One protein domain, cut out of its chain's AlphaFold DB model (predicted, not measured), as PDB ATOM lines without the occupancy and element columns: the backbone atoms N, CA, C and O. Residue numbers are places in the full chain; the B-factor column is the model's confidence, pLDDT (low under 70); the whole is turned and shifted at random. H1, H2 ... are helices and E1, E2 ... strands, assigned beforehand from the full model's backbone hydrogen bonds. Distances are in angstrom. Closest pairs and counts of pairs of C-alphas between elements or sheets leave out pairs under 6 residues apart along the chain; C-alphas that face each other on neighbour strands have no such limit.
ATOM      1  N   TRP A   6      53.096 -68.668 277.018       93.75
ATOM      2  CA  TRP A   6      54.260 -68.161 277.734       93.75
ATOM      3  C   TRP A   6      53.939 -66.782 278.310       93.75
ATOM      4  O   TRP A   6      52.956 -66.157 277.914       93.75
ATOM      5  N   ALA A   7      54.765 -66.300 279.232       95.81
ATOM      6  CA  ALA A   7      54.566 -65.000 279.855       95.81
ATOM      7  C   ALA A   7      55.849 -64.184 279.967       95.81
ATOM      8  O   ALA A   7      56.944 -64.737 280.085       95.81
ATOM      9  N   LEU A   8      55.686 -62.863 280.002       96.50
ATOM     10  CA  LEU A   8      56.655 -61.919 280.548       96.50
ATOM     11  C   LEU A   8      56.226 -61.571 281.970       96.50
ATOM     12  O   LEU A   8      55.086 -61.172 282.184       96.50
ATOM     13  N   GLN A   9      57.124 -61.717 282.938       96.69
ATOM     14  CA  GLN A   9      56.807 -61.522 284.348       96.69
ATOM     15  C   GLN A   9      57.883 -60.688 285.039       96.69
ATOM     16  O   GLN A   9      59.067 -60.867 284.757       96.69
ATOM     17  N   ASP A  10      57.485 -59.825 285.967       96.44
ATOM     18  CA  ASP A  10      58.407 -59.137 286.867       96.44
ATOM     19  C   ASP A  10      59.280 -60.140 287.653       96.44
ATOM     20  O   ASP A  10      58.869 -61.265 287.969       96.44
ATOM     21  N   PHE A  11      60.520 -59.747 287.940       94.31
ATOM     22  CA  PHE A  11      61.392 -60.443 288.881       94.31
ATOM     23  C   PHE A  11      60.969 -60.257 290.340       94.31
ATOM     24  O   PHE A  11      61.257 -61.137 291.154       94.31
ATOM     25  N   ASP A  12      60.314 -59.146 290.679       93.75
ATOM     26  CA  ASP A  12      59.705 -58.958 291.991       93.75
ATOM     27  C   ASP A  12      58.400 -59.755 292.072       93.75
ATOM     28  O   ASP A  12      57.326 -59.300 291.676       93.75
ATOM     29  N   ASP A  13      58.497 -60.971 292.609       89.75
ATOM     30  CA  ASP A  13      57.358 -61.877 292.757       89.75
ATOM     31  C   ASP A  13      56.246 -61.308 293.660       89.75
ATOM     32  O   ASP A  13      55.107 -61.761 293.573       89.75
ATOM     33  N   MET A  14      56.512 -60.271 294.467       91.88
ATOM     34  CA  MET A  14      55.457 -59.588 295.228       91.88
ATOM     35  C   MET A  14      54.501 -58.788 294.333       91.88
ATOM     36  O   MET A  14      53.360 -58.549 294.730       91.88
ATOM     37  N   GLN A  15      54.937 -58.382 293.135       89.19
ATOM     38  CA  GLN A  15      54.083 -57.722 292.138       89.19
ATOM     39  C   GLN A  15      53.281 -58.712 291.292       89.19
ATOM     40  O   GLN A  15      52.455 -58.295 290.480       89.19
ATOM     41  N   VAL A  16      53.505 -60.014 291.488       94.38
ATOM     42  CA  VAL A  16      52.908 -61.081 290.693       94.38
ATOM     43  C   VAL A  16      52.056 -61.960 291.611       94.38
ATOM     44  O   VAL A  16      52.494 -63.027 292.039       94.38
ATOM     45  N   PRO A  17      50.817 -61.540 291.927       94.00
ATOM     46  CA  PRO A  17      49.967 -62.256 292.878       94.00
ATOM     47  C   PRO A  17      49.643 -63.684 292.422       94.00
ATOM     48  O   PRO A  17      49.395 -64.550 293.255       94.00
ATOM     49  N   VAL A  18      49.654 -63.921 291.106       94.75
ATOM     50  CA  VAL A  18      49.465 -65.234 290.493       94.75
ATOM     51  C   VAL A  18      50.609 -65.456 289.494       94.75
ATOM     52  O   VAL A  18      50.641 -64.787 288.458       94.75
ATOM     53  N   PRO A  19      51.586 -66.336 289.769       93.75
ATOM     54  CA  PRO A  19      52.702 -66.580 288.859       93.75
ATOM     55  C   PRO A  19      52.275 -67.424 287.652       93.75
ATOM     56  O   PRO A  19      51.427 -68.306 287.761       93.75
ATOM     57  N   PHE A  20      52.892 -67.202 286.490       94.25
ATOM     58  CA  PHE A  20      52.647 -68.061 285.323       94.25
ATOM     59  C   PHE A  20      53.128 -69.507 285.594       94.25
ATOM     60  O   PHE A  20      54.238 -69.659 286.133       94.25
ATOM     61  N   PRO A  21      52.376 -70.564 285.206       94.38
ATOM     62  CA  PRO A  21      51.201 -70.575 284.312       94.38
ATOM     63  C   PRO A  21      49.827 -70.522 284.997       94.38
ATOM     64  O   PRO A  21      48.810 -70.791 284.360       94.38
ATOM     65  N   GLU A  22      49.762 -70.220 286.292       94.19
ATOM     66  CA  GLU A  22      48.486 -70.223 287.004       94.19
ATOM     67  C   GLU A  22      47.550 -69.126 286.467       94.19
ATOM     68  O   GLU A  22      47.940 -67.967 286.285       94.19
ATOM     69  N   GLY A  23      46.303 -69.512 286.180       90.94
ATOM     70  CA  GLY A  23      45.284 -68.621 285.622       90.94
ATOM     71  C   GLY A  23      45.432 -68.307 284.129       90.94
ATOM     72  O   GLY A  23      44.752 -67.409 283.652       90.94
ATOM     73  N   PHE A  24      46.303 -69.004 283.391       92.44
ATOM     74  CA  PHE A  24      46.375 -68.863 281.935       92.44
ATOM     75  C   PHE A  24      45.175 -69.543 281.254       92.44
ATOM     76  O   PHE A  24      44.957 -70.741 281.433       92.44
ATOM     77  N   GLU A  25      44.417 -68.788 280.454       87.44
ATOM     78  CA  GLU A  25      43.157 -69.253 279.842       87.44
ATOM     79  C   GLU A  25      43.289 -69.652 278.363       87.44
ATOM     80  O   GLU A  25      42.384 -70.271 277.806       87.44
ATOM     81  N   GLY A  26      44.421 -69.347 277.720       85.31
ATOM     82  CA  GLY A  26      44.644 -69.680 276.310       85.31
ATOM     83  C   GLY A  26      43.949 -68.754 275.304       85.31
ATOM     84  O   GLY A  26      43.906 -69.092 274.126       85.31
ATOM     85  N   ASP A  27      43.426 -67.612 275.753       86.19
ATOM     86  CA  ASP A  27      42.893 -66.487 274.968       86.19
ATOM     87  C   ASP A  27      42.795 -65.264 275.912       86.19
ATOM     88  O   ASP A  27      42.572 -65.482 277.108       86.19
ATOM     89  N   PRO A  28      42.963 -63.994 275.475       93.19
ATOM     90  CA  PRO A  28      43.318 -63.474 274.142       93.19
ATOM     91  C   PRO A  28      44.780 -63.724 273.721       93.19
ATOM     92  O   PRO A  28      45.577 -64.292 274.465       93.19
ATOM     93  N   PHE A  29      45.168 -63.231 272.533       94.38
ATOM     94  CA  PHE A  29      46.566 -63.218 272.061       94.38
ATOM     95  C   PHE A  29      47.552 -62.621 273.082       94.38
ATOM     96  O   PHE A  29      48.657 -63.142 273.243       94.38
ATOM     97  N   LEU A  30      47.147 -61.539 273.750       97.06
ATOM     98  CA  LEU A  30      47.905 -60.847 274.787       97.06
ATOM     99  C   LEU A  30      46.962 -60.478 275.934       97.06
ATOM    100  O   LEU A  30      46.047 -59.675 275.738       97.06
ATOM    101  N   ALA A  31      47.211 -61.023 277.121       97.12
ATOM    102  CA  ALA A  31      46.467 -60.707 278.336       97.12
ATOM    103  C   ALA A  31      47.372 -60.011 279.358       97.12
ATOM    104  O   ALA A  31      48.516 -60.413 279.569       97.12
ATOM    105  N   ALA A  32      46.860 -58.954 279.990       97.06
ATOM    106  CA  ALA A  32      47.589 -58.203 281.004       97.06
ATOM    107  C   ALA A  32      47.100 -58.547 282.413       97.06
ATOM    108  O   ALA A  32      45.904 -58.511 282.696       97.06
ATOM    109  N   HIS A  33      48.051 -58.807 283.304       96.75
ATOM    110  CA  HIS A  33      47.850 -59.086 284.719       96.75
ATOM    111  C   HIS A  33      48.814 -58.224 285.557       96.75
ATOM    112  O   HIS A  33      49.795 -57.684 285.033       96.75
ATOM    113  N   PRO A  34      48.585 -58.073 286.873       96.06
ATOM    114  CA  PRO A  34      49.557 -57.415 287.743       96.06
ATOM    115  C   PRO A  34      50.935 -58.094 287.652       96.06
ATOM    116  O   PRO A  34      51.047 -59.304 287.859       96.06
ATOM    117  N   GLY A  35      51.958 -57.320 287.266       96.25
ATOM    118  CA  GLY A  35      53.344 -57.781 287.123       96.25
ATOM    119  C   GLY A  35      53.586 -58.812 286.013       96.25
ATOM    120  O   GLY A  35      54.656 -59.422 285.986       96.25
ATOM    121  N   ARG A  36      52.616 -59.060 285.119       97.38
ATOM    122  CA  ARG A  36      52.669 -60.187 284.176       97.38
ATOM    123  C   ARG A  36      51.887 -59.922 282.888       97.38
ATOM    124  O   ARG A  36      50.781 -59.394 282.923       97.38
ATOM    125  N   LEU A  37      52.441 -60.329 281.751       97.62
ATOM    126  CA  LEU A  37      51.756 -60.396 280.461       97.62
ATOM    127  C   LEU A  37      51.772 -61.838 279.965       97.62
ATOM    128  O   LEU A  37      52.853 -62.412 279.841       97.62
ATOM    129  N   ASP A  38      50.606 -62.380 279.633       97.25
ATOM    130  CA  ASP A  38      50.464 -63.727 279.081       97.25
ATOM    131  C   ASP A  38      50.271 -63.636 277.566       97.25
ATOM    132  O   ASP A  38      49.537 -62.776 277.072       97.25
ATOM    133  N   LEU A  39      50.943 -64.515 276.825       95.31
ATOM    134  CA  LEU A  39      50.972 -64.510 275.367       95.31
ATOM    135  C   LEU A  39      50.595 -65.877 274.800       95.31
ATOM    136  O   LEU A  39      51.152 -66.910 275.189       95.31
ATOM    137  N   LEU A  40      49.692 -65.863 273.819       93.44
ATOM    138  CA  LEU A  40      49.209 -67.064 273.143       93.44
ATOM    139  C   LEU A  40      49.933 -67.318 271.815       93.44
ATOM    140  O   LEU A  40      49.868 -66.538 270.855       93.44
ATOM    141  N   SER A  41      50.531 -68.498 271.720       87.12
ATOM    142  CA  SER A  41      51.015 -69.118 270.493       87.12
ATOM    143  C   SER A  41      49.950 -70.012 269.853       87.12
ATOM    144  O   SER A  41      49.184 -70.694 270.529       87.12
ATOM    145  N   THR A  42      49.963 -70.093 268.524       84.62
ATOM    146  CA  THR A  42      49.095 -70.997 267.755       84.62
ATOM    147  C   THR A  42      49.548 -72.459 267.750       84.62
ATOM    148  O   THR A  42      48.790 -73.321 267.315       84.62
ATOM    149  N   GLY A  43      50.748 -72.769 268.249       77.81
ATOM    150  CA  GLY A  43      51.290 -74.129 268.304       77.81
ATOM    151  C   GLY A  43      51.473 -74.658 269.724       77.81
ATOM    152  O   GLY A  43      51.950 -73.927 270.595       77.81
ATOM    153  N   HIS A  44      51.146 -75.942 269.921       70.62
ATOM    154  CA  HIS A  44      51.265 -76.655 271.197       70.62
ATOM    155  C   HIS A  44      52.715 -76.752 271.678       70.62
ATOM    156  O   HIS A  44      53.009 -76.376 272.805       70.62
ATOM    157  N   THR A  45      53.640 -77.167 270.810       74.75
ATOM    158  CA  THR A  45      55.073 -77.223 271.126       74.75
ATOM    159  C   THR A  45      55.866 -76.802 269.900       74.75
ATOM    160  O   THR A  45      55.771 -77.438 268.856       74.75
ATOM    161  N   HIS A  46      56.629 -75.719 270.011       77.38
ATOM    162  CA  HIS A  46      57.523 -75.250 268.950       77.38
ATOM    163  C   HIS A  46      58.576 -74.296 269.528       77.38
ATOM    164  O   HIS A  46      58.429 -73.770 270.639       77.38
ATOM    165  N   THR A  47      59.643 -74.051 268.775       78.38
ATOM    166  CA  THR A  47      60.615 -73.002 269.098       78.38
ATOM    167  C   THR A  47      60.201 -71.722 268.391       78.38
ATOM    168  O   THR A  47      60.034 -71.726 267.177       78.38
ATOM    169  N   ALA A  48      60.072 -70.633 269.145       80.19
ATOM    170  CA  ALA A  48      59.874 -69.301 268.592       80.19
ATOM    171  C   ALA A  48      61.100 -68.444 268.893       80.19
ATOM    172  O   ALA A  48      61.711 -68.578 269.958       80.19
ATOM    173  N   SER A  49      61.427 -67.537 267.983       83.88
ATOM    174  CA  SER A  49      62.380 -66.467 268.251       83.88
ATOM    175  C   SER A  49      61.644 -65.286 268.878       83.88
ATOM    176  O   SER A  49      60.647 -64.820 268.337       83.88
ATOM    177  N   LEU A  50      62.147 -64.808 270.017       87.88
ATOM    178  CA  LEU A  50      61.681 -63.586 270.660       87.88
ATOM    179  C   LEU A  50      62.750 -62.508 270.494       87.88
ATOM    180  O   LEU A  50      63.897 -62.702 270.895       87.88
ATOM    181  N   THR A  51      62.356 -61.367 269.943       90.50
ATOM    182  CA  THR A  51      63.162 -60.148 269.940       90.50
ATOM    183  C   THR A  51      62.463 -59.130 270.821       90.50
ATOM    184  O   THR A  51      61.260 -58.921 270.691       90.50
ATOM    185  N   VAL A  52      63.219 -58.529 271.738       92.38
ATOM    186  CA  VAL A  52      62.726 -57.478 272.623       92.38
ATOM    187  C   VAL A  52      63.569 -56.241 272.396       92.38
ATOM    188  O   VAL A  52      64.796 -56.302 272.405       92.38
ATOM    189  N   GLU A  53      62.884 -55.128 272.206       93.31
ATOM    190  CA  GLU A  53      63.468 -53.807 272.078       93.31
ATOM    191  C   GLU A  53      62.815 -52.917 273.141       93.31
ATOM    192  O   GLU A  53      61.622 -53.042 273.425       93.31
ATOM    193  N   GLU A  68      49.600 -60.860 263.598       94.94
ATOM    194  CA  GLU A  68      48.858 -60.437 264.787       94.94
ATOM    195  C   GLU A  68      49.594 -59.316 265.527       94.94
ATOM    196  O   GLU A  68      50.832 -59.285 265.554       94.94
ATOM    197  N   SER A  69      48.839 -58.408 266.152       95.75
ATOM    198  CA  SER A  69      49.397 -57.352 266.995       95.75
ATOM    199  C   SER A  69      48.472 -56.968 268.142       95.75
ATOM    200  O   SER A  69      47.268 -56.824 267.953       95.75
ATOM    201  N   ALA A  70      49.045 -56.704 269.311       96.44
ATOM    202  CA  ALA A  70      48.301 -56.209 270.462       96.44
ATOM    203  C   ALA A  70      49.146 -55.251 271.301       96.44
ATOM    204  O   ALA A  70      50.379 -55.263 271.255       96.44
ATOM    205  N   THR A  71      48.464 -54.423 272.085       97.19
ATOM    206  CA  THR A  71      49.091 -53.502 273.033       97.19
ATOM    207  C   THR A  71      48.564 -53.735 274.436       97.19
ATOM    208  O   THR A  71      47.372 -53.973 274.616       97.19
ATOM    209  N   ALA A  72      49.434 -53.603 275.428       97.62
ATOM    210  CA  ALA A  72      49.095 -53.720 276.839       97.62
ATOM    211  C   ALA A  72      49.971 -52.787 277.682       97.62
ATOM    212  O   ALA A  72      50.851 -52.100 277.163       97.62
ATOM    213  N   HIS A  73      49.738 -52.787 278.991       97.38
ATOM    214  CA  HIS A  73      50.629 -52.164 279.959       97.38
ATOM    215  C   HIS A  73      51.043 -53.190 281.007       97.38
ATOM    216  O   HIS A  73      50.247 -54.053 281.378       97.38
ATOM    217  N   ILE A  74      52.268 -53.064 281.512       96.31
ATOM    218  CA  ILE A  74      52.769 -53.844 282.645       96.31
ATOM    219  C   ILE A  74      53.397 -52.902 283.670       96.31
ATOM    220  O   ILE A  74      54.238 -52.070 283.334       96.31
ATOM    221  N   ALA A  75      52.973 -53.023 284.925       95.38
ATOM    222  CA  ALA A  75      53.704 -52.440 286.042       95.38
ATOM    223  C   ALA A  75      54.911 -53.335 286.344       95.38
ATOM    224  O   ALA A  75      54.744 -54.545 286.496       95.38
ATOM    225  N   CYS A  76      56.099 -52.743 286.414       96.25
ATOM    226  CA  CYS A  76      57.335 -53.434 286.743       96.25
ATOM    227  C   CYS A  76      58.070 -52.672 287.847       96.25
ATOM    228  O   CYS A  76      58.468 -51.532 287.627       96.25
ATOM    229  N   SER A  77      58.246 -53.273 289.022       95.31
ATOM    230  CA  SER A  77      58.943 -52.665 290.161       95.31
ATOM    231  C   SER A  77      60.439 -52.960 290.168       95.31
ATOM    232  O   SER A  77      61.220 -52.124 290.622       95.31
ATOM    233  N   SER A  78      60.852 -54.126 289.664       94.62
ATOM    234  CA  SER A  78      62.263 -54.534 289.686       94.62
ATOM    235  C   SER A  78      63.114 -53.893 288.588       94.62
ATOM    236  O   SER A  78      64.340 -54.013 288.613       94.62
ATOM    237  N   GLY A  79      62.471 -53.273 287.594       95.44
ATOM    238  CA  GLY A  79      63.119 -52.784 286.381       95.44
ATOM    239  C   GLY A  79      63.575 -53.895 285.430       95.44
ATOM    240  O   GLY A  79      64.336 -53.613 284.503       95.44
ATOM    241  N   LYS A  80      63.144 -55.149 285.645       95.56
ATOM    242  CA  LYS A  80      63.504 -56.317 284.829       95.56
ATOM    243  C   LYS A  80      62.316 -57.254 284.642       95.56
ATOM    244  O   LYS A  80      61.532 -57.477 285.561       95.56
ATOM    245  N   LEU A  81      62.240 -57.898 283.480       96.06
ATOM    246  CA  LEU A  81      61.268 -58.957 283.197       96.06
ATOM    247  C   LEU A  81      61.969 -60.275 282.861       96.06
ATOM    248  O   LEU A  81      63.051 -60.295 282.273       96.06
ATOM    249  N   ARG A  82      61.324 -61.395 283.186       94.94
ATOM    250  CA  ARG A  82      61.727 -62.749 282.782       94.94
ATOM    251  C   ARG A  82      60.655 -63.391 281.919       94.94
ATOM    252  O   ARG A  82      59.465 -63.243 282.193       94.94
ATOM    253  N   ALA A  83      61.084 -64.155 280.921       94.12
ATOM    254  CA  ALA A  83      60.184 -65.011 280.163       94.12
ATOM    255  C   ALA A  83      59.909 -66.317 280.931       94.12
ATOM    256  O   ALA A  83      60.810 -66.875 281.562       94.12
ATOM    257  N   ARG A  84      58.677 -66.825 280.877       92.75
ATOM    258  CA  ARG A  84      58.258 -68.101 281.482       92.75
ATOM    259  C   ARG A  84      57.476 -68.941 280.480       92.75
ATOM    260  O   ARG A  84      56.569 -68.423 279.844       92.75
ATOM    261  N   GLY A  85      57.822 -70.219 280.351       89.38
ATOM    262  CA  GLY A  85      57.005 -71.225 279.659       89.38
ATOM    263  C   GLY A  85      56.082 -71.965 280.627       89.38
ATOM    264  O   GLY A  85      56.252 -71.860 281.846       89.38
ATOM    265  N   VAL A  86      55.112 -72.713 280.095       87.44
ATOM    266  CA  VAL A  86      54.104 -73.429 280.891       87.44
ATOM    267  C   VAL A  86      54.742 -74.577 281.663       87.44
ATOM    268  O   VAL A  86      54.551 -74.676 282.873       87.44
ATOM    269  N   ALA A  87      55.529 -75.425 280.998       85.50
ATOM    270  CA  ALA A  87      56.200 -76.558 281.637       85.50
ATOM    271  C   ALA A  87      57.706 -76.327 281.820       85.50
ATOM    272  O   ALA A  87      58.285 -76.835 282.779       85.50
ATOM    273  N   THR A  88      58.351 -75.523 280.967       81.50
ATOM    274  CA  THR A  88      59.780 -75.201 281.127       81.50
ATOM    275  C   THR A  88      60.075 -74.263 282.297       81.50
ATOM    276  O   THR A  88      61.227 -74.161 282.714       81.50
ATOM    277  N   GLY A  89      59.069 -73.550 282.820       83.31
ATOM    278  CA  GLY A  89      59.267 -72.534 283.852       83.31
ATOM    279  C   GLY A  89      60.054 -71.317 283.333       83.31
ATOM    280  O   GLY A  89      59.967 -71.001 282.141       83.31
ATOM    281  N   PRO A  90      60.782 -70.584 284.202       82.06
ATOM    282  CA  PRO A  90      61.525 -69.393 283.798       82.06
ATOM    283  C   PRO A  90      62.635 -69.732 282.802       82.06
ATOM    284  O   PRO A  90      63.489 -70.580 283.055       82.06
ATOM    285  N   MET A  91      62.618 -69.037 281.668       84.00
ATOM    286  CA  MET A  91      63.658 -69.119 280.652       84.00
ATOM    287  C   MET A  91      64.908 -68.362 281.127       84.00
ATOM    288  O   MET A  91      64.788 -67.379 281.864       84.00
ATOM    289  N   PRO A  92      66.116 -68.798 280.732       79.56
ATOM    290  CA  PRO A  92      67.343 -68.107 281.099       79.56
ATOM    291  C   PRO A  92      67.402 -66.708 280.471       79.56
ATOM    292  O   PRO A  92      67.031 -66.519 279.315       79.56
ATOM    293  N   GLY A  93      67.939 -65.752 281.229       85.19
ATOM    294  CA  GLY A  93      68.096 -64.360 280.807       85.19
ATOM    295  C   GLY A  93      67.102 -63.409 281.473       85.19
ATOM    296  O   GLY A  93      66.046 -63.809 281.959       85.19
ATOM    297  N   ALA A  94      67.478 -62.135 281.511       92.00
ATOM    298  CA  ALA A  94      66.628 -61.041 281.956       92.00
ATOM    299  C   ALA A  94      66.452 -60.058 280.800       92.00
ATOM    300  O   ALA A  94      67.397 -59.782 280.059       92.00
ATOM    301  N   ILE A  95      65.241 -59.537 280.661       93.75
ATOM    302  CA  ILE A  95      64.944 -58.379 279.832       93.75
ATOM    303  C   ILE A  95      65.096 -57.172 280.752       93.75
ATOM    304  O   ILE A  95      64.265 -56.951 281.634       93.75
ATOM    305  N   GLU A  96      66.194 -56.447 280.585       94.69
ATOM    306  CA  GLU A  96      66.466 -55.217 281.325       94.69
ATOM    307  C   GLU A  96      65.585 -54.094 280.767       94.69
ATOM    308  O   GLU A  96      65.561 -53.871 279.556       94.69
ATOM    309  N   LEU A  97      64.847 -53.413 281.643       92.81
ATOM    310  CA  LEU A  97      64.107 -52.199 281.305       92.81
ATOM    311  C   LEU A  97      64.957 -50.983 281.715       92.81
ATOM    312  O   LEU A  97      66.137 -50.918 281.379       92.81
ATOM    313  N   SER A  98      64.410 -50.033 282.475       85.25
ATOM    314  CA  SER A  98      65.182 -48.897 283.006       85.25
ATOM    315  C   SER A  98      65.992 -49.226 284.269       85.25
ATOM    316  O   SER A  98      66.760 -48.388 284.731       85.25
ATOM    317  N   GLY A  99      65.805 -50.409 284.872       79.12
ATOM    318  CA  GLY A  99      66.329 -50.722 286.209       79.12
ATOM    319  C   GLY A  99      65.595 -50.009 287.357       79.12
ATOM    320  O   GLY A  99      65.928 -50.226 288.521       79.12
ATOM    321  N   GLU A 100      64.585 -49.197 287.043       86.88
ATOM    322  CA  GLU A 100      63.725 -48.494 287.995       86.88
ATOM    323  C   GLU A 100      62.285 -49.022 287.926       86.88
ATOM    324  O   GLU A 100      61.866 -49.632 286.938       86.88
ATOM    325  N   SER A 101      61.513 -48.759 288.982       92.38
ATOM    326  CA  SER A 101      60.085 -49.074 289.019       92.38
ATOM    327  C   SER A 101      59.294 -48.165 288.075       92.38
ATOM    328  O   SER A 101      59.513 -46.954 288.043       92.38
ATOM    329  N   GLY A 102      58.336 -48.721 287.335       93.81
ATOM    330  CA  GLY A 102      57.497 -47.957 286.418       93.81
ATOM    331  C   GLY A 102      56.411 -48.777 285.730       93.81
ATOM    332  O   GLY A 102      56.301 -49.989 285.904       93.81
ATOM    333  N   ILE A 103      55.591 -48.098 284.928       95.62
ATOM    334  CA  ILE A 103      54.599 -48.732 284.053       95.62
ATOM    335  C   ILE A 103      55.102 -48.625 282.619       95.62
ATOM    336  O   ILE A 103      55.404 -47.531 282.147       95.62
ATOM    337  N   TRP A 104      55.145 -49.757 281.929       96.25
ATOM    338  CA  TRP A 104      55.627 -49.863 280.559       96.25
ATOM    339  C   TRP A 104      54.466 -50.114 279.612       96.25
ATOM    340  O   TRP A 104      53.685 -51.046 279.815       96.25
ATOM    341  N   ALA A 105      54.364 -49.294 278.568       96.94
ATOM    342  CA  ALA A 105      53.532 -49.605 277.416       96.94
ATOM    343  C   ALA A 105      54.230 -50.687 276.587       96.94
ATOM    344  O   ALA A 105      55.408 -50.568 276.254       96.94
ATOM    345  N   VAL A 106      53.500 -51.746 276.255       97.00
ATOM    346  CA  VAL A 106      54.025 -52.898 275.528       97.00
ATOM    347  C   VAL A 106      53.259 -53.054 274.231       97.00
ATOM    348  O   VAL A 106      52.028 -53.034 274.215       97.00
ATOM    349  N   ARG A 107      54.002 -53.244 273.143       97.06
ATOM    350  CA  ARG A 107      53.476 -53.625 271.838       97.06
ATOM    351  C   ARG A 107      54.041 -54.985 271.471       97.06
ATOM    352  O   ARG A 107      55.255 -55.157 271.442       97.06
ATOM    353  N   VAL A 108      53.159 -55.924 271.161       96.38
ATOM    354  CA  VAL A 108      53.528 -57.252 270.675       96.38
ATOM    355  C   VAL A 108      53.094 -57.362 269.228       96.38
ATOM    356  O   VAL A 108      51.959 -57.030 268.893       96.38
ATOM    357  N   VAL A 109      53.998 -57.846 268.384       95.56
ATOM    358  CA  VAL A 109      53.719 -58.237 267.003       95.56
ATOM    359  C   VAL A 109      54.175 -59.676 266.801       95.56
ATOM    360  O   VAL A 109      55.148 -60.118 267.412       95.56
ATOM    361  N   SER A 110      53.457 -60.431 265.977       94.50
ATOM    362  CA  SER A 110      53.756 -61.839 265.722       94.50
ATOM    363  C   SER A 110      53.538 -62.179 264.253       94.50
ATOM    364  O   SER A 110      52.576 -61.726 263.638       94.50
ATOM    365  N   ALA A 111      54.445 -62.975 263.692       93.06
ATOM    366  CA  ALA A 111      54.380 -63.538 262.346       93.06
ATOM    367  C   ALA A 111      54.666 -65.047 262.411       93.06
ATOM    368  O   ALA A 111      55.197 -65.530 263.415       93.06
ATOM    369  N   GLY A 112      54.308 -65.794 261.364       90.38
ATOM    370  CA  GLY A 112      54.454 -67.251 261.309       90.38
ATOM    371  C   GLY A 112      53.379 -68.010 262.094       90.38
ATOM    372  O   GLY A 112      53.495 -69.221 262.286       90.38
ATOM    373  N   ARG A 113      52.317 -67.334 262.557       90.38
ATOM    374  CA  ARG A 113      51.254 -67.953 263.371       90.38
ATOM    375  C   ARG A 113      50.500 -69.011 262.574       90.38
ATOM    376  O   ARG A 113      50.202 -70.081 263.107       90.38
ATOM    377  N   THR A 114      50.225 -68.730 261.306       86.38
ATOM    378  CA  THR A 114      49.565 -69.655 260.377       86.38
ATOM    379  C   THR A 114      50.424 -70.892 260.122       86.38
ATOM    380  O   THR A 114      49.919 -72.013 260.177       86.38
ATOM    381  N   GLU A 115      51.727 -70.708 259.901       83.56
ATOM    382  CA  GLU A 115      52.670 -71.811 259.683       83.56
ATOM    383  C   GLU A 115      52.760 -72.720 260.916       83.56
ATOM    384  O   GLU A 115      52.598 -73.936 260.808       83.56
ATOM    385  N   VAL A 116      52.937 -72.133 262.103       83.00
ATOM    386  CA  VAL A 116      52.997 -72.876 263.370       83.00
ATOM    387  C   VAL A 116      51.690 -73.633 263.630       83.00
ATOM    388  O   VAL A 116      51.719 -74.803 264.029       83.00
ATOM    389  N   PHE A 117      50.535 -73.016 263.359       83.00
ATOM    390  CA  PHE A 117      49.244 -73.699 263.468       83.00
ATOM    391  C   PHE A 117      49.214 -74.952 262.585       83.00
ATOM    392  O   PHE A 117      48.937 -76.045 263.077       83.00
ATOM    393  N   GLN A 118      49.577 -74.826 261.307       81.12
ATOM    394  CA  GLN A 118      49.592 -75.947 260.362       81.12
ATOM    395  C   GLN A 118      50.553 -77.061 260.791       81.12
ATOM    396  O   GLN A 118      50.168 -78.229 260.817       81.12
ATOM    397  N   GLN A 119      51.781 -76.722 261.187       77.25
ATOM    398  CA  GLN A 119      52.776 -77.708 261.625       77.25
ATOM    399  C   GLN A 119      52.288 -78.528 262.826       77.25
ATOM    400  O   GLN A 119      52.513 -79.737 262.886       77.25
ATOM    401  N   THR A 120      51.567 -77.901 263.758       68.38
ATOM    402  CA  THR A 120      51.035 -78.608 264.932       68.38
ATOM    403  C   THR A 120      49.814 -79.482 264.640       68.38
ATOM    404  O   THR A 120      49.624 -80.476 265.339       68.38
TER     405      THR A 120
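Overview. This is residues 6 to 53 and 68 to 120 of the 130 residues of an uncharacterized protein of Streptomyces sp. Root1310 (UniProt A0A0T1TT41). The domain is a small two-layer sandwich: a four-stranded sheet, in the order E2, E3, E1, E5, is faced by a long two-stranded ribbon of E4 and E6, and the short helix H1 follows E6 beyond one end of the ribbon. The two layers meet most along E4 and the edge strand E2, with 8 pairs of C-alphas within 8 A, and long stretches with no named element, residues 11 to 29, 41 to 53 and 86 to 101, make up much of the rest. The printed part has 101 residues with six named strands and then one named helix, in the order E1, E2, E3, E4, E5, E6, H1, and both sheets are antiparallel. The class is mostly strand, though under half of the residues are in named elements. The whole is compact, with a radius of gyration of the C-alphas of 13.3 A, yet elongated in outline, spanning 41 by 24 by 24 A.

Arrangement. E1, residues 6 to 10, is an inner strand. Its antiparallel neighbour E3, residues 36 to 40, has N 37 and O 8 within hydrogen-bond range at 2.8 A. E2, residues 30 to 33, is an edge strand and forms a hairpin with E3, with N 31 and O 38 2.9 A apart. At the other edge, E5, residues 80 to 85, is antiparallel to E1 at 153 degrees, with N 82 and O 9 2.8 A apart. E4, residues 68 to 76, and E6, residues 102 to 110, are antiparallel at 160 degrees, with N 106 and O 72 2.8 A apart. These two sheets form a sandwich, two sheets face to face, 8.8 A centre to centre where they face each other, with strands at 18 degrees. The closest C-alphas of E2 and E4 are those of Ala 32 and Ala 72, 6.3 A apart. E6 is apart from E1 and E3. H1, residues 113 to 120, is not on the four-stranded sheet; every O i to N i+4 pair in it is within hydrogen-bond range.

Along the chain. E1 begins at C-alpha 6, (54.260, -68.161, 277.734). E1 and E3 each measure 13.5 A, E2 10.1 A and E5 17.1 A. E4 measures 24.6 A and E6 25.2 A, beginning at C-alpha 102, (57.497, -47.957, 286.418). H1 measures 10.8 A and ends at C-alpha 120, (51.035, -78.608, 264.932).

Size, cuts and confidence. The two C-alphas farthest apart are those of Glu 100 and Gln 118, at 41.4 A. Residues 54 to 67 are not printed, and C-alphas 53 and 68 are 17.6 A apart across the cut. The links E1 to E2 and E5 to E6 are long, with 19 and 16 residues. The mean pLDDT of the printed part is 90.8, and residue 120 is under 70.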